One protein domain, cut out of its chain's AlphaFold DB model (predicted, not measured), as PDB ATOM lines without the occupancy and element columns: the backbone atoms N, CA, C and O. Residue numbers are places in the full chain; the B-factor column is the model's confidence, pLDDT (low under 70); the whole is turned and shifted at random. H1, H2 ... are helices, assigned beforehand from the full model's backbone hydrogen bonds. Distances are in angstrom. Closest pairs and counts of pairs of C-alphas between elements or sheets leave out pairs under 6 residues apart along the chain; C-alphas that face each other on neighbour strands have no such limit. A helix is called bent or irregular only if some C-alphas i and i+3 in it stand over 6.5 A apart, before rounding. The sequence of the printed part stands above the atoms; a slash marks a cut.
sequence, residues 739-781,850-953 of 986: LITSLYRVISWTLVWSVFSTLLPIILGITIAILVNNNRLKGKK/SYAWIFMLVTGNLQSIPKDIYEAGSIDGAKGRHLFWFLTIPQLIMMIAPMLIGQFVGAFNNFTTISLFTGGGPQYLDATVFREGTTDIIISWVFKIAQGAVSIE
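What this domain is: This is residues 739 to 781 and 850 to 953 of the 986 residues of the protein "Maltose transport system permease protein malF" of Mycoplasma citelli (UniProt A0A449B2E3). A long helix, H1, runs through much of a rod of helices, and three parts pack on it in turn along its length: H6 on its residues 746 to 750, arm H4b of the bent helix H4 on residues 750 to 762, and H2 on residues 760 to 773. H3 and arm H4a make one end of the rod; H5 and H6 lie towards the other. The printed part has 147 residues with six named helices, H1 to H6 in chain order, and no named strand: all helix, loose, radius of gyration of the C-alphas 21.4 A, spans 71 by 31 by 23 A.

Where its parts are: H1, residues 739 to 773, is 49.8 A long from C-alpha 739 at (-44.591, 8.343, -17.462). H2 is residues 850 to 864, 21.8 A, and H3 is 867 to 875, 12.6 A. H4, residues 880 to 908, was assigned as one helix by its hydrogen bonds but is bent: C-alphas 895 and 898 are 7.4 A apart. Its arms are H4a, 880 to 895, 20.6 A, irregular with C-alphas 886 and 889 6.6 A apart, and H4b, 898 to 908, 15.7 A. H5 is 911 to 917, 10.2 A; H6 is 938 to 946, 12.1 A, ending at (-36.479, 2.699, -5.356).

How they stand to each other: H1 touches H2 with residues 760 to 773 alone, closest C-alphas Gly 765 and Phe 855, 4.1 A, at a steep tilt of 45 degrees, the same way. H1 touches H4b, closest C-alphas Ser 754 and Ala 907, 5.0 A, opposite ways. H3 and H4a form a hairpin, closest C-alphas Gly 873 and Leu 883, 6.9 A. Every O i to N i+4 pair is within hydrogen-bond range in H2, H3, H4b, H5 and H6, against 30 of 31 in H1 and 10 of 12 in H4a.

The domain as a whole: Residues 782 to 849 are not printed, with 20.1 A between C-alphas 781 and 850. The link from H5 to H6 is long, 20 residues. No printed residue is under 70 in pLDDT.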
ATOM      1  N   LEU A 739     -44.626   9.716 -18.015       89.00
ATOM      2  CA  LEU A 739     -44.591   8.343 -17.462       89.00
ATOM      3  C   LEU A 739     -44.995   7.265 -18.484       89.00
ATOM      4  O   LEU A 739     -44.385   6.197 -18.539       89.00
ATOM      5  N   ILE A 740     -46.003   7.538 -19.321       90.19
ATOM      6  CA  ILE A 740     -46.468   6.592 -20.354       90.19
ATOM      7  C   ILE A 740     -45.348   6.284 -21.358       90.19
ATOM      8  O   ILE A 740     -45.213   5.140 -21.795       90.19
ATOM      9  N   THR A 741     -44.518   7.275 -21.699       91.62
ATOM     10  CA  THR A 741     -43.370   7.088 -22.593       91.62
ATOM     11  C   THR A 741     -42.337   6.151 -21.966       91.62
ATOM     12  O   THR A 741     -41.913   5.200 -22.628       91.62
ATOM     13  N   SER A 742     -41.984   6.352 -20.692       91.38
ATOM     14  CA  SER A 742     -41.054   5.471 -19.967       91.38
ATOM     15  C   SER A 742     -41.597   4.052 -19.837       91.38
ATOM     16  O   SER A 742     -40.895   3.091 -20.149       91.38
ATOM     17  N   LEU A 743     -42.873   3.906 -19.463       91.75
ATOM     18  CA  LEU A 743     -43.534   2.604 -19.365       91.75
ATOM     19  C   LEU A 743     -43.528   1.873 -20.705       91.75
ATOM     20  O   LEU A 743     -43.164   0.702 -20.757       91.75
ATOM     21  N   TYR A 744     -43.872   2.554 -21.799       93.62
ATOM     22  CA  TYR A 744     -43.830   1.959 -23.133       93.62
ATOM     23  C   TYR A 744     -42.415   1.495 -23.505       93.62
ATOM     24  O   TYR A 744     -42.242   0.362 -23.960       93.62
ATOM     25  N   ARG A 745     -41.388   2.323 -23.269       94.31
ATOM     26  CA  ARG A 745     -39.976   1.988 -23.540       94.31
ATOM     27  C   ARG A 745     -39.517   0.756 -22.763       94.31
ATOM     28  O   ARG A 745     -38.947  -0.162 -23.350       94.31
ATOM     29  N   VAL A 746     -39.806   0.715 -21.467       94.12
ATOM     30  CA  VAL A 746     -39.365  -0.358 -20.571       94.12
ATOM     31  C   VAL A 746     -40.163  -1.640 -20.805       94.12
ATOM     32  O   VAL A 746     -39.571  -2.712 -20.913       94.12
ATOM     33  N   ILE A 747     -41.491  -1.573 -20.943       93.62
ATOM     34  CA  ILE A 747     -42.341  -2.754 -21.180       93.62
ATOM     35  C   ILE A 747     -42.047  -3.365 -22.551       93.62
ATOM     36  O   ILE A 747     -41.894  -4.584 -22.649       93.62
ATOM     37  N   SER A 748     -41.927  -2.548 -23.605       94.94
ATOM     38  CA  SER A 748     -41.619  -3.050 -24.952       94.94
ATOM     39  C   SER A 748     -40.272  -3.770 -24.983       94.94
ATOM     40  O   SER A 748     -40.193  -4.897 -25.476       94.94
ATOM     41  N   TRP A 749     -39.232  -3.185 -24.377       95.62
ATOM     42  CA  TRP A 749     -37.943  -3.855 -24.248       95.62
ATOM     43  C   TRP A 749     -38.023  -5.095 -23.357       95.62
ATOM     44  O   TRP A 749     -37.515  -6.135 -23.755       95.62
ATOM     45  N   THR A 750     -38.710  -5.041 -22.214       95.44
ATOM     46  CA  THR A 750     -38.873  -6.197 -21.311       95.44
ATOM     47  C   THR A 750     -39.518  -7.378 -22.029       95.44
ATOM     48  O   THR A 750     -39.081  -8.511 -21.844       95.44
ATOM     49  N   LEU A 751     -40.516  -7.143 -22.888       93.81
ATOM     50  CA  LEU A 751     -41.135  -8.196 -23.695       93.81
ATOM     51  C   LEU A 751     -40.158  -8.776 -24.722       93.81
ATOM     52  O   LEU A 751     -40.008  -9.997 -24.784       93.81
ATOM     53  N   VAL A 752     -39.461  -7.927 -25.485       96.31
ATOM     54  CA  VAL A 752     -38.448  -8.364 -26.464       96.31
ATOM     55  C   VAL A 752     -37.341  -9.159 -25.768       96.31
ATOM     56  O   VAL A 752     -37.071 -10.301 -26.136       96.31
ATOM     57  N   TRP A 753     -36.761  -8.599 -24.707       95.75
ATOM     58  CA  TRP A 753     -35.779  -9.241 -23.842       95.75
ATOM     59  C   TRP A 753     -36.266 -10.606 -23.352       95.75
ATOM     60  O   TRP A 753     -35.600 -11.606 -23.590       95.75
ATOM     61  N   SER A 754     -37.441 -10.673 -22.722       94.69
ATOM     62  CA  SER A 754     -37.956 -11.917 -22.132       94.69
ATOM     63  C   SER A 754     -38.176 -12.997 -23.181       94.69
ATOM     64  O   SER A 754     -37.869 -14.162 -22.935       94.69
ATOM     65  N   VAL A 755     -38.678 -12.627 -24.362       94.50
ATOM     66  CA  VAL A 755     -38.904 -13.557 -25.472       94.50
ATOM     67  C   VAL A 755     -37.577 -14.098 -26.000       94.50
ATOM     68  O   VAL A 755     -37.391 -15.314 -26.028       94.50
ATOM     69  N   PHE A 756     -36.627 -13.237 -26.369       96.69
ATOM     70  CA  PHE A 756     -35.368 -13.682 -26.979       96.69
ATOM     71  C   PHE A 756     -34.416 -14.343 -25.976       96.69
ATOM     72  O   PHE A 756     -33.866 -15.405 -26.276       96.69
ATOM     73  N   SER A 757     -34.300 -13.809 -24.758       95.19
ATOM     74  CA  SER A 757     -33.499 -14.384 -23.665       95.19
ATOM     75  C   SER A 757     -34.084 -15.671 -23.075       95.19
ATOM     76  O   SER A 757     -33.457 -16.301 -22.225       95.19
ATOM     77  N   THR A 758     -35.263 -16.085 -23.537       94.06
ATOM     78  CA  THR A 758     -35.859 -17.387 -23.229       94.06
ATOM     79  C   THR A 758     -35.768 -18.320 -24.430       94.06
ATOM     80  O   THR A 758     -35.216 -19.411 -24.317       94.06
ATOM     81  N   LEU A 759     -36.249 -17.896 -25.602       95.00
ATOM     82  CA  LEU A 759     -36.301 -18.734 -26.801       95.00
ATOM     83  C   LEU A 759     -34.916 -19.190 -27.267       95.00
ATOM     84  O   LEU A 759     -34.741 -20.374 -27.548       95.00
ATOM     85  N   LEU A 760     -33.929 -18.291 -27.325       96.81
ATOM     86  CA  LEU A 760     -32.587 -18.633 -27.806       96.81
ATOM     87  C   LEU A 760     -31.894 -19.683 -26.922       96.81
ATOM     88  O   LEU A 760     -31.476 -20.712 -27.461       96.81
ATOM     89  N   PRO A 761     -31.813 -19.519 -25.584       95.81
ATOM     90  CA  PRO A 761     -31.228 -20.555 -24.743       95.81
ATOM     91  C   PRO A 761     -32.058 -21.842 -24.705       95.81
ATOM     92  O   PRO A 761     -31.469 -22.912 -24.557       95.81
ATOM     93  N   ILE A 762     -33.384 -21.786 -24.903       94.38
ATOM     94  CA  ILE A 762     -34.214 -22.993 -25.065       94.38
ATOM     95  C   ILE A 762     -33.809 -23.770 -26.310       94.38
ATOM     96  O   ILE A 762     -33.513 -24.962 -26.217       94.38
ATOM     97  N   ILE A 763     -33.777 -23.103 -27.462       94.94
ATOM     98  CA  ILE A 763     -33.415 -23.724 -28.738       94.94
ATOM     99  C   ILE A 763     -32.008 -24.313 -28.640       94.94
ATOM    100  O   ILE A 763     -31.805 -25.483 -28.971       94.94
ATOM    101  N   LEU A 764     -31.049 -23.541 -28.125       96.56
ATOM    102  CA  LEU A 764     -29.661 -23.976 -27.996       96.56
ATOM    103  C   LEU A 764     -29.513 -25.136 -27.000       96.56
ATOM    104  O   LEU A 764     -28.911 -26.159 -27.329       96.56
ATOM    105  N   GLY A 765     -30.105 -25.020 -25.810       95.62
ATOM    106  CA  GLY A 765     -30.043 -26.036 -24.759       95.62
ATOM    107  C   GLY A 765     -30.688 -27.358 -25.177       95.62
ATOM    108  O   GLY A 765     -30.091 -28.416 -24.979       95.62
ATOM    109  N   ILE A 766     -31.860 -27.311 -25.824       94.25
ATOM    110  CA  ILE A 766     -32.525 -28.499 -26.385       94.25
ATOM    111  C   ILE A 766     -31.662 -29.126 -27.481       94.25
ATOM    112  O   ILE A 766     -31.440 -30.337 -27.465       94.25
ATOM    113  N   THR A 767     -31.142 -28.316 -28.406       94.44
ATOM    114  CA  THR A 767     -30.318 -28.806 -29.519       94.44
ATOM    115  C   THR A 767     -29.078 -29.526 -28.998       94.44
ATOM    116  O   THR A 767     -28.836 -30.680 -29.356       94.44
ATOM    117  N   ILE A 768     -28.329 -28.905 -28.082       95.12
ATOM    118  CA  ILE A 768     -27.141 -29.516 -27.475       95.12
ATOM    119  C   ILE A 768     -27.524 -30.765 -26.669       95.12
ATOM    120  O   ILE A 768     -26.831 -31.780 -26.748       95.12
ATOM    121  N   ALA A 769     -28.643 -30.752 -25.939       94.56
ATOM    122  CA  ALA A 769     -29.088 -31.909 -25.162       94.56
ATOM    123  C   ALA A 769     -29.405 -33.110 -26.057       94.56
ATOM    124  O   ALA A 769     -28.985 -34.231 -25.756       94.56
ATOM    125  N   ILE A 770     -30.084 -32.892 -27.181       91.69
ATOM    126  CA  ILE A 770     -30.370 -33.939 -28.168       91.69
ATOM    127  C   ILE A 770     -29.063 -34.475 -28.769       91.69
ATOM    128  O   ILE A 770     -28.870 -35.693 -28.832       91.69
ATOM    129  N   LEU A 771     -28.133 -33.591 -29.150       91.81
ATOM    130  CA  LEU A 771     -26.837 -33.978 -29.719       91.81
ATOM    131  C   LEU A 771     -26.000 -34.812 -28.738       91.81
ATOM    132  O   LEU A 771     -25.493 -35.872 -29.106       91.81
ATOM    133  N   VAL A 772     -25.896 -34.385 -27.476       92.69
ATOM    134  CA  VAL A 772     -25.094 -35.075 -26.452       92.69
ATOM    135  C   VAL A 772     -25.713 -36.409 -26.034       92.69
ATOM    136  O   VAL A 772     -24.987 -37.365 -25.740       92.69
ATOM    137  N   ASN A 773     -27.045 -36.516 -26.020       88.62
ATOM    138  CA  ASN A 773     -27.719 -37.769 -25.671       88.62
ATOM    139  C   ASN A 773     -27.751 -38.783 -26.830       88.62
ATOM    140  O   ASN A 773     -27.921 -39.974 -26.569       88.62
ATOM    141  N   ASN A 774     -27.447 -38.390 -28.071       86.06
ATOM    142  CA  ASN A 774     -27.403 -39.294 -29.225       86.06
ATOM    143  C   ASN A 774     -26.382 -40.438 -29.056       86.06
ATOM    144  O   ASN A 774     -25.204 -40.212 -28.794       86.06
ATOM    145  N   ASN A 775     -26.805 -41.695 -29.235       80.56
ATOM    146  CA  ASN A 775     -25.970 -42.902 -29.097       80.56
ATOM    147  C   ASN A 775     -24.718 -42.936 -29.987       80.56
ATOM    148  O   ASN A 775     -23.755 -43.614 -29.632       80.56
ATOM    149  N   ARG A 776     -24.690 -42.181 -31.091       84.44
ATOM    150  CA  ARG A 776     -23.541 -42.112 -32.010       84.44
ATOM    151  C   ARG A 776     -22.379 -41.268 -31.475       84.44
ATOM    152  O   ARG A 776     -21.246 -41.457 -31.914       84.44
ATOM    153  N   LEU A 777     -22.633 -40.362 -30.527       88.88
ATOM    154  CA  LEU A 777     -21.604 -39.476 -29.986       88.88
ATOM    155  C   LEU A 777     -20.659 -40.245 -29.050       88.88
ATOM    156  O   LEU A 777     -21.071 -40.775 -28.014       88.88
ATOM    157  N   LYS A 778     -19.368 -40.281 -29.394       89.44
ATOM    158  CA  LYS A 778     -18.300 -40.812 -28.531       89.44
ATOM    159  C   LYS A 778     -17.814 -39.708 -27.587       89.44
ATOM    160  O   LYS A 778     -17.783 -38.545 -27.958       89.44
ATOM    161  N   GLY A 779     -17.451 -40.059 -26.352       89.62
ATOM    162  CA  GLY A 779     -16.944 -39.076 -25.382       89.62
ATOM    163  C   GLY A 779     -18.012 -38.196 -24.715       89.62
ATOM    164  O   GLY A 779     -17.675 -37.150 -24.174       89.62
ATOM    165  N   LYS A 780     -19.287 -38.625 -24.679       88.44
ATOM    166  CA  LYS A 780     -20.426 -37.864 -24.111       88.44
ATOM    167  C   LYS A 780     -20.162 -37.215 -22.746       88.44
ATOM    168  O   LYS A 780     -20.689 -36.146 -22.471       88.44
ATOM    169  N   LYS A 781     -19.367 -37.866 -21.886       88.94
ATOM    170  CA  LYS A 781     -19.012 -37.348 -20.555       88.94
ATOM    171  C   LYS A 781     -18.211 -36.044 -20.628       88.94
ATOM    172  O   LYS A 781     -18.483 -35.151 -19.839       88.94
ATOM    173  N   SER A 850     -27.978 -19.286 -19.732       94.00
ATOM    174  CA  SER A 850     -29.232 -20.033 -19.580       94.00
ATOM    175  C   SER A 850     -29.266 -21.343 -20.364       94.00
ATOM    176  O   SER A 850     -29.960 -22.274 -19.947       94.00
ATOM    177  N   TYR A 851     -28.534 -21.457 -21.483       96.00
ATOM    178  CA  TYR A 851     -28.582 -22.685 -22.285       96.00
ATOM    179  C   TYR A 851     -28.071 -23.891 -21.494       96.00
ATOM    180  O   TYR A 851     -28.592 -24.985 -21.686       96.00
ATOM    181  N   ALA A 852     -27.084 -23.709 -20.608       94.75
ATOM    182  CA  ALA A 852     -26.479 -24.792 -19.833       94.75
ATOM    183  C   ALA A 852     -27.459 -25.387 -18.808       94.75
ATOM    184  O   ALA A 852     -27.549 -26.610 -18.664       94.75
ATOM    185  N   TRP A 853     -28.259 -24.533 -18.160       92.25
ATOM    186  CA  TRP A 853     -29.364 -24.963 -17.299       92.25
ATOM    187  C   TRP A 853     -30.400 -25.776 -18.086       92.25
ATOM    188  O   TRP A 853     -30.748 -26.896 -17.704       92.25
ATOM    189  N   ILE A 854     -30.843 -25.251 -19.231       94.12
ATOM    190  CA  ILE A 854     -31.840 -25.921 -20.078       94.12
ATOM    191  C   ILE A 854     -31.282 -27.230 -20.641       94.12
ATOM    192  O   ILE A 854     -31.978 -28.240 -20.665       94.12
ATOM    193  N   PHE A 855     -30.012 -27.248 -21.033       95.38
ATOM    194  CA  PHE A 855     -29.297 -28.440 -21.468       95.38
ATOM    195  C   PHE A 855     -29.329 -29.544 -20.403       95.38
ATOM    196  O   PHE A 855     -29.648 -30.695 -20.723       95.38
ATOM    197  N   MET A 856     -29.026 -29.213 -19.143       92.62
ATOM    198  CA  MET A 856     -29.047 -30.171 -18.034       92.62
ATOM    199  C   MET A 856     -30.464 -30.703 -17.789       92.62
ATOM    200  O   MET A 856     -30.669 -31.917 -17.713       92.62
ATOM    201  N   LEU A 857     -31.442 -29.801 -17.735       91.75
ATOM    202  CA  LEU A 857     -32.860 -30.095 -17.535       91.75
ATOM    203  C   LEU A 857     -33.414 -31.022 -18.625       91.75
ATOM    204  O   LEU A 857     -34.022 -32.053 -18.330       91.75
ATOM    205  N   VAL A 858     -33.184 -30.679 -19.892       93.56
ATOM    206  CA  VAL A 858     -33.631 -31.465 -21.051       93.56
ATOM    207  C   VAL A 858     -32.914 -32.810 -21.082       93.56
ATOM    208  O   VAL A 858     -33.537 -33.827 -21.363       93.56
ATOM    209  N   THR A 859     -31.627 -32.856 -20.728       92.38
ATOM    210  CA  THR A 859     -30.870 -34.111 -20.628       92.38
ATOM    211  C   THR A 859     -31.444 -35.057 -19.574       92.38
ATOM    212  O   THR A 859     -31.495 -36.261 -19.822       92.38
ATOM    213  N   GLY A 860     -31.883 -34.539 -18.423       90.69
ATOM    214  CA  GLY A 860     -32.551 -35.333 -17.388       90.69
ATOM    215  C   GLY A 860     -33.898 -35.887 -17.856       90.69
ATOM    216  O   GLY A 860     -34.148 -37.081 -17.718       90.69
ATOM    217  N   ASN A 861     -34.725 -35.049 -18.489       91.06
ATOM    218  CA  ASN A 861     -36.030 -35.465 -19.021       91.06
ATOM    219  C   ASN A 861     -35.910 -36.437 -20.207       91.06
ATOM    220  O   ASN A 861     -36.661 -37.397 -20.298       91.06
ATOM    221  N   LEU A 862     -34.925 -36.270 -21.092       90.06
ATOM    222  CA  LEU A 862     -34.668 -37.243 -22.161       90.06
ATOM    223  C   LEU A 862     -34.295 -38.628 -21.610       90.06
ATOM    224  O   LEU A 862     -34.576 -39.633 -22.255       90.06
ATOM    225  N   GLN A 863     -33.660 -38.690 -20.435       87.50
ATOM    226  CA  GLN A 863     -33.275 -39.947 -19.786       87.50
ATOM    227  C   GLN A 863     -34.422 -40.618 -19.022       87.50
ATOM    228  O   GLN A 863     -34.312 -41.808 -18.733       87.50
ATOM    229  N   SER A 864     -35.500 -39.895 -18.699       87.75
ATOM    230  CA  SER A 864     -36.672 -40.468 -18.026       87.75
ATOM    231  C   SER A 864     -37.654 -41.137 -18.990       87.75
ATOM    232  O   SER A 864     -38.504 -41.897 -18.533       87.75
ATOM    233  N   ILE A 865     -37.533 -40.895 -20.303       88.44
ATOM    234  CA  ILE A 865     -38.360 -41.558 -21.318       88.44
ATOM    235  C   ILE A 865     -37.982 -43.052 -21.373       88.44
ATOM    236  O   ILE A 865     -36.834 -43.367 -21.707       88.44
ATOM    237  N   PRO A 866     -38.913 -43.982 -21.066       87.25
ATOM    238  CA  PRO A 866     -38.642 -45.418 -21.097       87.25
ATOM    239  C   PRO A 866     -38.193 -45.891 -22.482       87.25
ATOM    240  O   PRO A 866     -38.710 -45.441 -23.506       87.25
ATOM    241  N   LYS A 867     -37.246 -46.835 -22.516       85.69
ATOM    242  CA  LYS A 867     -36.745 -47.404 -23.778       85.69
ATOM    243  C   LYS A 867     -37.803 -48.227 -24.506       85.69
ATOM    244  O   LYS A 867     -37.849 -48.180 -25.730       85.69
ATOM    245  N   ASP A 868     -38.688 -48.866 -23.754       88.00
ATOM    246  CA  ASP A 868     -39.752 -49.746 -24.240       88.00
ATOM    247  C   ASP A 868     -40.670 -49.035 -25.251       88.00
ATOM    248  O   ASP A 868     -41.136 -49.642 -26.207       88.00
ATOM    249  N   ILE A 869     -40.864 -47.714 -25.110       85.75
ATOM    250  CA  ILE A 869     -41.648 -46.898 -26.054       85.75
ATOM    251  C   ILE A 869     -40.947 -46.798 -27.419       85.75
ATOM    252  O   ILE A 869     -41.592 -46.838 -28.467       85.75
ATOM    253  N   TYR A 870     -39.618 -46.670 -27.424       87.50
ATOM    254  CA  TYR A 870     -38.827 -46.637 -28.656       87.50
ATOM    255  C   TYR A 870     -38.754 -48.011 -29.324       87.50
ATOM    256  O   TYR A 870     -38.728 -48.090 -30.553       87.50
ATOM    257  N   GLU A 871     -38.722 -49.078 -28.525       83.94
ATOM    258  CA  GLU A 871     -38.749 -50.460 -29.007       83.94
ATOM    259  C   GLU A 871     -40.108 -50.781 -29.636       83.94
ATOM    260  O   GLU A 871     -40.138 -51.213 -30.787       83.94
ATOM    261  N   ALA A 872     -41.215 -50.439 -28.969       86.50
ATOM    262  CA  ALA A 872     -42.569 -50.576 -29.508       86.50
ATOM    263  C   ALA A 872     -42.742 -49.825 -30.839       86.50
ATOM    264  O   ALA A 872     -43.133 -50.419 -31.838       86.50
ATOM    265  N   GLY A 873     -42.336 -48.551 -30.903       85.19
ATOM    266  CA  GLY A 873     -42.405 -47.789 -32.154       85.19
ATOM    267  C   GLY A 873     -41.534 -48.379 -33.272       85.19
ATOM    268  O   GLY A 873     -41.896 -48.304 -34.442       85.19
ATOM    269  N   SER A 874     -40.395 -48.990 -32.934       85.25
ATOM    270  CA  SER A 874     -39.541 -49.665 -33.921       85.25
ATOM    271  C   SER A 874     -40.178 -50.956 -34.447       85.25
ATOM    272  O   SER A 874     -40.027 -51.248 -35.633       85.25
ATOM    273  N   ILE A 875     -40.903 -51.693 -33.598       87.50
ATOM    274  CA  ILE A 875     -41.697 -52.874 -33.983       87.50
ATOM    275  C   ILE A 875     -42.821 -52.466 -34.950       87.50
ATOM    276  O   ILE A 875     -43.012 -53.131 -35.964       87.50
ATOM    277  N   ASP A 876     -43.454 -51.310 -34.727       88.19
ATOM    278  CA  ASP A 876     -44.460 -50.715 -35.628       88.19
ATOM    279  C   ASP A 876     -43.861 -50.123 -36.929       88.19
ATOM    280  O   ASP A 876     -44.547 -49.467 -37.716       88.19
ATOM    281  N   GLY A 877     -42.560 -50.314 -37.180       85.69
ATOM    282  CA  GLY A 877     -41.873 -49.855 -38.392       85.69
ATOM    283  C   GLY A 877     -41.451 -48.380 -38.380       85.69
ATOM    284  O   GLY A 877     -40.989 -47.853 -39.402       85.69
ATOM    285  N   ALA A 878     -41.556 -47.681 -37.244       88.88
ATOM    286  CA  ALA A 878     -41.146 -46.286 -37.150       88.88
ATOM    287  C   ALA A 878     -39.614 -46.144 -37.236       88.88
ATOM    288  O   ALA A 878     -38.845 -46.585 -36.384       88.88
ATOM    289  N   LYS A 879     -39.147 -45.452 -38.281       85.44
ATOM    290  CA  LYS A 879     -37.721 -45.112 -38.473       85.44
ATOM    291  C   LYS A 879     -37.280 -43.978 -37.536       85.44
ATOM    292  O   LYS A 879     -38.100 -43.176 -37.102       85.44
ATOM    293  N   GLY A 880     -35.973 -43.808 -37.312       82.62
ATOM    294  CA  GLY A 880     -35.423 -42.823 -36.358       82.62
ATOM    295  C   GLY A 880     -35.932 -41.374 -36.491       82.62
ATOM    296  O   GLY A 880     -36.106 -40.702 -35.479       82.62
ATOM    297  N   ARG A 881     -36.241 -40.894 -37.708       87.69
ATOM    298  CA  ARG A 881     -36.866 -39.570 -37.916       87.69
ATOM    299  C   ARG A 881     -38.314 -39.526 -37.407       87.69
ATOM    300  O   ARG A 881     -38.710 -38.514 -36.839       87.69
ATOM    301  N   HIS A 882     -39.070 -40.609 -37.580       88.12
ATOM    302  CA  HIS A 882     -40.433 -40.737 -37.062       88.12
ATOM    303  C   HIS A 882     -40.424 -40.835 -35.536       88.12
ATOM    304  O   HIS A 882     -41.119 -40.068 -34.879       88.12
ATOM    305  N   LEU A 883     -39.555 -41.683 -34.974       87.12
ATOM    306  CA  LEU A 883     -39.372 -41.786 -33.521       87.12
ATOM    307  C   LEU A 883     -39.013 -40.421 -32.905       87.12
ATOM    308  O   LEU A 883     -39.551 -40.035 -31.875       87.12
ATOM    309  N   PHE A 884     -38.158 -39.640 -33.564       89.19
ATOM    310  CA  PHE A 884     -37.776 -38.318 -33.073       89.19
ATOM    311  C   PHE A 884     -38.932 -37.299 -33.086       89.19
ATOM    312  O   PHE A 884     -39.220 -36.695 -32.053       89.19
ATOM    313  N   TRP A 885     -39.598 -37.098 -34.229       91.56
ATOM    314  CA  TRP A 885     -40.623 -36.051 -34.373       91.56
ATOM    315  C   TRP A 885     -41.982 -36.417 -33.769       91.56
ATOM    316  O   TRP A 885     -42.694 -35.515 -33.339       91.56
ATOM    317  N   PHE A 886     -42.340 -37.704 -33.719       88.81
ATOM    318  CA  PHE A 886     -43.652 -38.155 -33.239       88.81
ATOM    319  C   PHE A 886     -43.632 -38.727 -31.817       88.81
ATOM    320  O   PHE A 886     -44.667 -38.700 -31.160       88.81
ATOM    321  N   LEU A 887     -42.482 -39.193 -31.308       88.56
ATOM    322  CA  LEU A 887     -42.359 -39.673 -29.923       88.56
ATOM    323  C   LEU A 887     -41.497 -38.735 -29.074       88.56
ATOM    324  O   LEU A 887     -42.012 -38.119 -28.142       88.56
ATOM    325  N   THR A 888     -40.211 -38.569 -29.402       89.25
ATOM    326  CA  THR A 888     -39.269 -37.834 -28.537       89.25
ATOM    327  C   THR A 888     -39.655 -36.372 -28.342       89.25
ATOM    328  O   THR A 888     -39.745 -35.920 -27.205       89.25
ATOM    329  N   ILE A 889     -39.868 -35.612 -29.421       90.94
ATOM    330  CA  ILE A 889     -40.136 -34.169 -29.335       90.94
ATOM    331  C   ILE A 889     -41.471 -33.866 -28.636       90.94
ATOM    332  O   ILE A 889     -41.455 -33.058 -27.704       90.94
ATOM    333  N   PRO A 890     -42.607 -34.503 -28.988       89.19
ATOM    334  CA  PRO A 890     -43.874 -34.248 -28.309       89.19
ATOM    335  C   PRO A 890     -43.814 -34.586 -26.816       89.19
ATOM    336  O   PRO A 890     -44.228 -33.769 -25.992       89.19
ATOM    337  N   GLN A 891     -43.240 -35.739 -26.453       88.81
ATOM    338  CA  GLN A 891     -43.081 -36.132 -25.050       88.81
ATOM    339  C   GLN A 891     -42.167 -35.172 -24.294       88.81
ATOM    340  O   GLN A 891     -42.510 -34.726 -23.198       88.81
ATOM    341  N   LEU A 892     -41.040 -34.792 -24.898       90.44
ATOM    342  CA  LEU A 892     -40.111 -33.853 -24.291       90.44
ATOM    343  C   LEU A 892     -40.774 -32.496 -24.044       90.44
ATOM    344  O   LEU A 892     -40.676 -31.982 -22.932       90.44
ATOM    345  N   ILE A 893     -41.471 -31.929 -25.037       88.50
ATOM    346  CA  ILE A 893     -42.166 -30.638 -24.909       88.50
ATOM    347  C   ILE A 893     -43.200 -30.695 -23.783       88.50
ATOM    348  O   ILE A 893     -43.265 -29.762 -22.986       88.50
ATOM    349  N   MET A 894     -43.969 -31.784 -23.667       85.44
ATOM    350  CA  MET A 894     -44.938 -31.955 -22.578       85.44
ATOM    351  C   MET A 894     -44.271 -31.964 -21.197       85.44
ATOM    352  O   MET A 894     -44.789 -31.341 -20.269       85.44
ATOM    353  N   MET A 895     -43.111 -32.612 -21.063       87.12
ATOM    354  CA  MET A 895     -42.363 -32.663 -19.802       87.12
ATOM    355  C   MET A 895     -41.746 -31.310 -19.431       87.12
ATOM    356  O   MET A 895     -41.813 -30.900 -18.274       87.12
ATOM    357  N   ILE A 896     -41.159 -30.597 -20.399       89.25
ATOM    358  CA  ILE A 896     -40.415 -29.361 -20.117       89.25
ATOM    359  C   ILE A 896     -41.285 -28.100 -20.147       89.25
ATOM    360  O   ILE A 896     -40.871 -27.092 -19.581       89.25
ATOM    361  N   ALA A 897     -42.481 -28.120 -20.750       87.50
ATOM    362  CA  ALA A 897     -43.332 -26.933 -20.920       87.50
ATOM    363  C   ALA A 897     -43.572 -26.113 -19.632       87.50
ATOM    364  O   ALA A 897     -43.416 -24.891 -19.694       87.50
ATOM    365  N   PRO A 898     -43.876 -26.714 -18.460       85.75
ATOM    366  CA  PRO A 898     -44.004 -25.957 -17.209       85.75
ATOM    367  C   PRO A 898     -42.709 -25.229 -16.820       85.75
ATOM    368  O   PRO A 898     -42.737 -24.118 -16.296       85.75
ATOM    369  N   MET A 899     -41.562 -25.838 -17.117       87.12
ATOM    370  CA  MET A 899     -40.245 -25.280 -16.820       87.12
ATOM    371  C   MET A 899     -39.888 -24.144 -17.785       87.12
ATOM    372  O   MET A 899     -39.261 -23.172 -17.372       87.12
ATOM    373  N   LEU A 900     -40.338 -24.216 -19.045       85.31
ATOM    374  CA  LEU A 900     -40.163 -23.132 -20.021       85.31
ATOM    375  C   LEU A 900     -40.945 -21.871 -19.621       85.31
ATOM    376  O   LEU A 900     -40.457 -20.762 -19.829       85.31
ATOM    377  N   ILE A 901     -42.122 -22.027 -19.001       89.25
ATOM    378  CA  ILE A 901     -42.872 -20.902 -18.413       89.25
ATOM    379  C   ILE A 901     -42.050 -20.267 -17.287       89.25
ATOM    380  O   ILE A 901     -41.886 -19.049 -17.263       89.25
ATOM    381  N   GLY A 902     -41.478 -21.087 -16.400       89.62
ATOM    382  CA  GLY A 902     -40.573 -20.614 -15.351       89.62
ATOM    383  C   GLY A 902     -39.360 -19.860 -15.905       89.62
ATOM    384  O   GLY A 902     -38.997 -18.815 -15.372       89.62
ATOM    385  N   GLN A 903     -38.778 -20.328 -17.014       90.44
ATOM    386  CA  GLN A 903     -37.672 -19.641 -17.687       90.44
ATOM    387  C   GLN A 903     -38.082 -18.260 -18.216       90.44
ATOM    388  O   GLN A 903     -37.341 -17.298 -18.031       90.44
ATOM    389  N   PHE A 904     -39.266 -18.147 -18.828       91.56
ATOM    390  CA  PHE A 904     -39.795 -16.865 -19.303       91.56
ATOM    391  C   PHE A 904     -40.002 -15.875 -18.154       91.56
ATOM    392  O   PHE A 904     -39.577 -14.725 -18.232       91.56
ATOM    393  N   VAL A 905     -40.608 -16.341 -17.062       91.44
ATOM    394  CA  VAL A 905     -40.826 -15.558 -15.836       91.44
ATOM    395  C   VAL A 905     -39.506 -15.104 -15.219       91.44
ATOM    396  O   VAL A 905     -39.386 -13.957 -14.787       91.44
ATOM    397  N   GLY A 906     -38.511 -15.992 -15.209       91.31
ATOM    398  CA  GLY A 906     -37.157 -15.686 -14.768       91.31
ATOM    399  C   GLY A 906     -36.502 -14.612 -15.634       91.31
ATOM    400  O   GLY A 906     -35.945 -13.666 -15.092       91.31
ATOM    401  N   ALA A 907     -36.618 -14.703 -16.963       92.62
ATOM    402  CA  ALA A 907     -36.086 -13.696 -17.882       92.62
ATOM    403  C   ALA A 907     -36.769 -12.329 -17.706       92.62
ATOM    404  O   ALA A 907     -36.074 -11.312 -17.656       92.62
ATOM    405  N   PHE A 908     -38.096 -12.311 -17.537       93.25
ATOM    406  CA  PHE A 908     -38.889 -11.097 -17.304       93.25
ATOM    407  C   PHE A 908     -38.447 -10.323 -16.060       93.25
ATOM    408  O   PHE A 908     -38.431  -9.096 -16.070       93.25
ATOM    409  N   ASN A 909     -38.028 -11.041 -15.017       92.56
ATOM    410  CA  ASN A 909     -37.585 -10.470 -13.745       92.56
ATOM    411  C   ASN A 909     -36.057 -10.536 -13.558       92.56
ATOM    412  O   ASN A 909     -35.575 -10.450 -12.427       92.56
ATOM    413  N   ASN A 910     -35.271 -10.700 -14.630       94.56
ATOM    414  CA  ASN A 910     -33.822 -10.888 -14.519       94.56
ATOM    415  C   ASN A 910     -33.068  -9.570 -14.283       94.56
ATOM    416  O   ASN A 910     -32.386  -9.044 -15.165       94.56
ATOM    417  N   PHE A 911     -33.182  -9.059 -13.060       93.56
ATOM    418  CA  PHE A 911     -32.484  -7.863 -12.609       93.56
ATOM    419  C   PHE A 911     -30.960  -7.998 -12.728       93.56
ATOM    420  O   PHE A 911     -30.305  -7.109 -13.266       93.56
ATOM    421  N   THR A 912     -30.402  -9.110 -12.241       93.56
ATOM    422  CA  THR A 912     -28.955  -9.307 -12.066       93.56
ATOM    423  C   THR A 912     -28.174  -9.169 -13.367       93.56
ATOM    424  O   THR A 912     -27.140  -8.505 -13.383       93.56
ATOM    425  N   THR A 913     -28.645  -9.768 -14.466       94.88
ATOM    426  CA  THR A 913     -27.927  -9.675 -15.745       94.88
ATOM    427  C   THR A 913     -27.922  -8.240 -16.274       94.88
ATOM    428  O   THR A 913     -26.873  -7.759 -16.695       94.88
ATOM    429  N   ILE A 914     -29.058  -7.537 -16.223       95.25
ATOM    430  CA  ILE A 914     -29.167  -6.162 -16.735       95.25
ATOM    431  C   ILE A 914     -28.345  -5.192 -15.880       95.25
ATOM    432  O   ILE A 914     -27.552  -4.417 -16.417       95.25
ATOM    433  N   SER A 915     -28.484  -5.250 -14.553       93.81
ATOM    434  CA  SER A 915     -27.809  -4.314 -13.649       93.81
ATOM    435  C   SER A 915     -26.289  -4.462 -13.677       93.81
ATOM    436  O   SER A 915     -25.580  -3.457 -13.709       93.81
ATOM    437  N   LEU A 916     -25.774  -5.694 -13.738       94.00
ATOM    438  CA  LEU A 916     -24.334  -5.935 -13.774       94.00
ATOM    439  C   LEU A 916     -23.730  -5.680 -15.158       94.00
ATOM    440  O   LEU A 916     -22.665  -5.065 -15.231       94.00
ATOM    441  N   PHE A 917     -24.383  -6.122 -16.242       94.69
ATOM    442  CA  PHE A 917     -23.818  -6.036 -17.593       94.69
ATOM    443  C   PHE A 917     -23.882  -4.616 -18.165       94.69
ATOM    444  O   PHE A 917     -22.855  -4.078 -18.571       94.69
ATOM    445  N   THR A 918     -25.068  -3.998 -18.176       93.06
ATOM    446  CA  THR A 918     -25.289  -2.687 -18.817       93.06
ATOM    447  C   THR A 918     -25.616  -1.571 -17.830       93.06
ATOM    448  O   THR A 918     -25.546  -0.400 -18.197       93.06
ATOM    449  N   GLY A 919     -26.037  -1.897 -16.603       90.88
ATOM    450  CA  GLY A 919     -26.604  -0.909 -15.677       90.88
ATOM    451  C   GLY A 919     -27.870  -0.233 -16.228       90.88
ATOM    452  O   GLY A 919     -28.202   0.881 -15.825       90.88
ATOM    453  N   GLY A 920     -28.545  -0.863 -17.199       89.75
ATOM    454  CA  GLY A 920     -29.680  -0.308 -17.943       89.75
ATOM    455  C   GLY A 920     -29.312   0.602 -19.123       89.75
ATOM    456  O   GLY A 920     -30.195   1.004 -19.875       89.75
ATOM    457  N   GLY A 921     -28.029   0.918 -19.325       89.81
ATOM    458  CA  GLY A 921     -27.569   1.828 -20.378       89.81
ATOM    459  C   GLY A 921     -27.547   1.233 -21.798       89.81
ATOM    460  O   GLY A 921     -27.787   0.033 -21.968       89.81
ATOM    461  N   PRO A 922     -27.235   2.057 -22.820       91.19
ATOM    462  CA  PRO A 922     -27.044   3.515 -22.759       91.19
ATOM    463  C   PRO A 922     -28.353   4.273 -22.459       91.19
ATOM    464  O   PRO A 922     -29.441   3.707 -22.574       91.19
ATOM    465  N   GLN A 923     -28.249   5.532 -22.028       89.00
ATOM    466  CA  GLN A 923     -29.405   6.396 -21.748       89.00
ATOM    467  C   GLN A 923     -30.080   6.858 -23.049       89.00
ATOM    468  O   GLN A 923     -29.417   6.974 -24.080       89.00
ATOM    469  N   TYR A 924     -31.389   7.122 -23.013       88.75
ATOM    470  CA  TYR A 924     -32.058   7.783 -24.137       88.75
ATOM    471  C   TYR A 924     -31.568   9.232 -24.258       88.75
ATOM    472  O   TYR A 924     -31.380   9.907 -23.248       88.75
ATOM    473  N   LEU A 925     -31.396   9.715 -25.492       85.62
ATOM    474  CA  LEU A 925     -31.050  11.118 -25.752       85.62
ATOM    475  C   LEU A 925     -32.144  12.070 -25.237       85.62
ATOM    476  O   LEU A 925     -31.841  13.148 -24.744       85.62
ATOM    477  N   ASP A 926     -33.406  11.638 -25.295       88.25
ATOM    478  CA  ASP A 926     -34.575  12.324 -24.743       88.25
ATOM    479  C   ASP A 926     -35.095  11.610 -23.476       88.25
ATOM    480  O   ASP A 926     -36.275  11.246 -23.367       88.25
ATOM    481  N   ALA A 927     -34.197  11.340 -22.526       82.19
ATOM    482  CA  ALA A 927     -34.551  10.713 -21.254       82.19
ATOM    483  C   ALA A 927     -35.656  11.501 -20.525       82.19
ATOM    484  O   ALA A 927     -35.655  12.732 -20.493       82.19
ATOM    485  N   THR A 928     -36.612  10.784 -19.935       88.12
ATOM    486  CA  THR A 928     -37.653  11.401 -19.104       88.12
ATOM    487  C   THR A 928     -37.143  11.679 -17.685       88.12
ATOM    488  O   THR A 928     -36.051  11.251 -17.302       88.12
ATOM    489  N   VAL A 929     -37.989  12.305 -16.858       85.44
ATOM    490  CA  VAL A 929     -37.747  12.494 -15.416       85.44
ATOM    491  C   VAL A 929     -37.513  11.157 -14.689       85.44
ATOM    492  O   VAL A 929     -36.799  11.115 -13.693       85.44
ATOM    493  N   PHE A 930     -38.027  10.040 -15.220       87.31
ATOM    494  CA  PHE A 930     -37.861   8.702 -14.641       87.31
ATOM    495  C   PHE A 930     -36.565   7.983 -15.051       87.31
ATOM    496  O   PHE A 930     -36.352   6.841 -14.634       87.31
ATOM    497  N   ARG A 931     -35.707   8.620 -15.863       87.38
ATOM    498  CA  ARG A 931     -34.345   8.167 -16.221       87.38
ATOM    499  C   ARG A 931     -34.257   6.705 -16.684       87.38
ATOM    500  O   ARG A 931     -33.316   5.988 -16.326       87.38
ATOM    501  N   GLU A 932     -35.239   6.250 -17.461       91.81
ATOM    502  CA  GLU A 932     -35.210   4.906 -18.031       91.81
ATOM    503  C   GLU A 932     -34.049   4.753 -19.020       91.81
ATOM    504  O   GLU A 932     -33.824   5.613 -19.868       91.81
ATOM    505  N   GLY A 933     -33.308   3.653 -18.934       92.62
ATOM    506  CA  GLY A 933     -32.257   3.330 -19.887       92.62
ATOM    507  C   GLY A 933     -32.753   2.459 -21.045       92.62
ATOM    508  O   GLY A 933     -33.803   1.814 -20.986       92.62
ATOM    509  N   THR A 934     -31.993   2.408 -22.138       94.12
ATOM    510  CA  THR A 934     -32.389   1.675 -23.356       94.12
ATOM    511  C   THR A 934     -32.392   0.153 -23.194       94.12
ATOM    512  O   THR A 934     -33.019  -0.535 -24.008       94.12
ATOM    513  N   THR A 935     -31.723  -0.380 -22.166       95.81
ATOM    514  CA  THR A 935     -31.725  -1.814 -21.830       95.81
ATOM    515  C   THR A 935     -32.398  -2.127 -20.497       95.81
ATOM    516  O   THR A 935     -32.416  -3.290 -20.087       95.81
ATOM    517  N   ASP A 936     -32.986  -1.127 -19.835       95.12
ATOM    518  CA  ASP A 936     -33.707  -1.340 -18.588       95.12
ATOM    519  C   ASP A 936     -34.971  -2.170 -18.800       95.12
ATOM    520  O   ASP A 936     -35.836  -1.840 -19.612       95.12
ATOM    521  N   ILE A 937     -35.086  -3.235 -18.014       95.19
ATOM    522  CA  ILE A 937     -36.318  -4.003 -17.871       95.19
ATOM    523  C   ILE A 937     -37.117  -3.469 -16.681       95.19
ATOM    524  O   ILE A 937     -36.567  -2.748 -15.848       95.19
ATOM    525  N   ILE A 938     -38.395  -3.843 -16.561       93.62
ATOM    526  CA  ILE A 938     -39.291  -3.291 -15.524       93.62
ATOM    527  C   ILE A 938     -38.637  -3.334 -14.140       93.62
ATOM    528  O   ILE A 938     -38.576  -2.311 -13.468       93.62
ATOM    529  N   ILE A 939     -38.070  -4.474 -13.739       93.00
ATOM    530  CA  ILE A 939     -37.476  -4.606 -12.405       93.00
ATOM    531  C   ILE A 939     -36.177  -3.799 -12.224       93.00
ATOM    532  O   ILE A 939     -35.934  -3.299 -11.130       93.00
ATOM    533  N   SER A 940     -35.348  -3.622 -13.265       94.00
ATOM    534  CA  SER A 940     -34.119  -2.814 -13.158       94.00
ATOM    535  C   SER A 940     -34.415  -1.323 -13.136       94.00
ATOM    536  O   SER A 940     -33.771  -0.582 -12.396       94.00
ATOM    537  N   TRP A 941     -35.432  -0.898 -13.880       92.81
ATOM    538  CA  TRP A 941     -35.929   0.469 -13.839       92.81
ATOM    539  C   TRP A 941     -36.569   0.797 -12.487       92.81
ATOM    540  O   TRP A 941     -36.206   1.786 -11.857       92.81
ATOM    541  N   VAL A 942     -37.448  -0.075 -11.990       92.00
ATOM    542  CA  VAL A 942     -38.087   0.088 -10.677       92.00
ATOM    543  C   VAL A 942     -37.057   0.126  -9.549       92.00
ATOM    544  O   VAL A 942     -37.181   0.938  -8.639       92.00
ATOM    545  N   PHE A 943     -36.004  -0.688  -9.632       91.19
ATOM    546  CA  PHE A 943     -34.898  -0.637  -8.680       91.19
ATOM    547  C   PHE A 943     -34.191   0.728  -8.665       91.19
ATOM    548  O   PHE A 943     -33.891   1.235  -7.589       91.19
ATOM    549  N   LYS A 944     -33.961   1.357  -9.828       89.56
ATOM    550  CA  LYS A 944     -33.382   2.714  -9.892       89.56
ATOM    551  C   LYS A 944     -34.278   3.747  -9.213       89.56
ATOM    552  O   LYS A 944     -33.767   4.596  -8.489       89.56
ATOM    553  N   ILE A 945     -35.591   3.651  -9.421       88.69
ATOM    554  CA  ILE A 945     -36.570   4.520  -8.754       88.69
ATOM    555  C   ILE A 945     -36.512   4.292  -7.237       88.69
ATOM    556  O   ILE A 945     -36.367   5.246  -6.489       88.69
ATOM    557  N   ALA A 946     -36.527   3.036  -6.781       86.62
ATOM    558  CA  ALA A 946     -36.479   2.699  -5.356       86.62
ATOM    559  C   ALA A 946     -35.178   3.134  -4.653       86.62
ATOM    560  O   ALA A 946     -35.183   3.353  -3.447       86.62
ATOM    561  N   GLN A 947     -34.062   3.243  -5.383       85.12
ATOM    562  CA  GLN A 947     -32.789   3.736  -4.844       85.12
ATOM    563  C   GLN A 947     -32.688   5.267  -4.780       85.12
ATOM    564  O   GLN A 947     -31.636   5.781  -4.401       85.12
ATOM    565  N   GLY A 948     -33.728   6.006  -5.172       76.25
ATOM    566  CA  GLY A 948     -33.686   7.467  -5.194       76.25
ATOM    567  C   GLY A 948     -32.826   8.034  -6.325       76.25
ATOM    568  O   GLY A 948     -32.414   9.190  -6.268       76.25
ATOM    569  N   ALA A 949     -32.563   7.264  -7.394       76.31
ATOM    570  CA  ALA A 949     -31.911   7.803  -8.599       76.31
ATOM    571  C   ALA A 949     -32.772   8.873  -9.308       76.31
ATOM    572  O   ALA A 949     -32.291   9.571 -10.212       76.31
ATOM    573  N   VAL A 950     -34.043   8.956  -8.908       74.88
ATOM    574  CA  VAL A 950     -35.085   9.865  -9.368       74.88
ATOM    575  C   VAL A 950     -35.707  10.521  -8.128       74.88
ATOM    576  O   VAL A 950     -36.321   9.837  -7.318       74.88
ATOM    577  N   SER A 951     -35.558  11.836  -7.975       74.38
ATOM    578  CA  SER A 951     -36.056  12.585  -6.811       74.38
ATOM    579  C   SER A 951     -37.509  13.030  -7.015       74.38
ATOM    580  O   SER A 951     -37.777  14.196  -7.294       74.38
ATOM    581  N   ILE A 952     -38.446  12.085  -6.934       74.56
ATOM    582  CA  ILE A 952     -39.894  12.340  -7.011       74.56
ATOM    583  C   ILE A 952     -40.521  12.106  -5.628       74.56
ATOM    584  O   ILE A 952     -40.045  11.277  -4.854       74.56
ATOM    585  N   GLU A 953     -41.595  12.832  -5.306       76.25
ATOM    586  CA  GLU A 953     -42.382  12.586  -4.094       76.25
ATOM    587  C   GLU A 953     -42.870  11.128  -4.039       76.25
ATOM    588  O   GLU A 953     -43.461  10.617  -4.993       76.25
TER     589      GLU A 953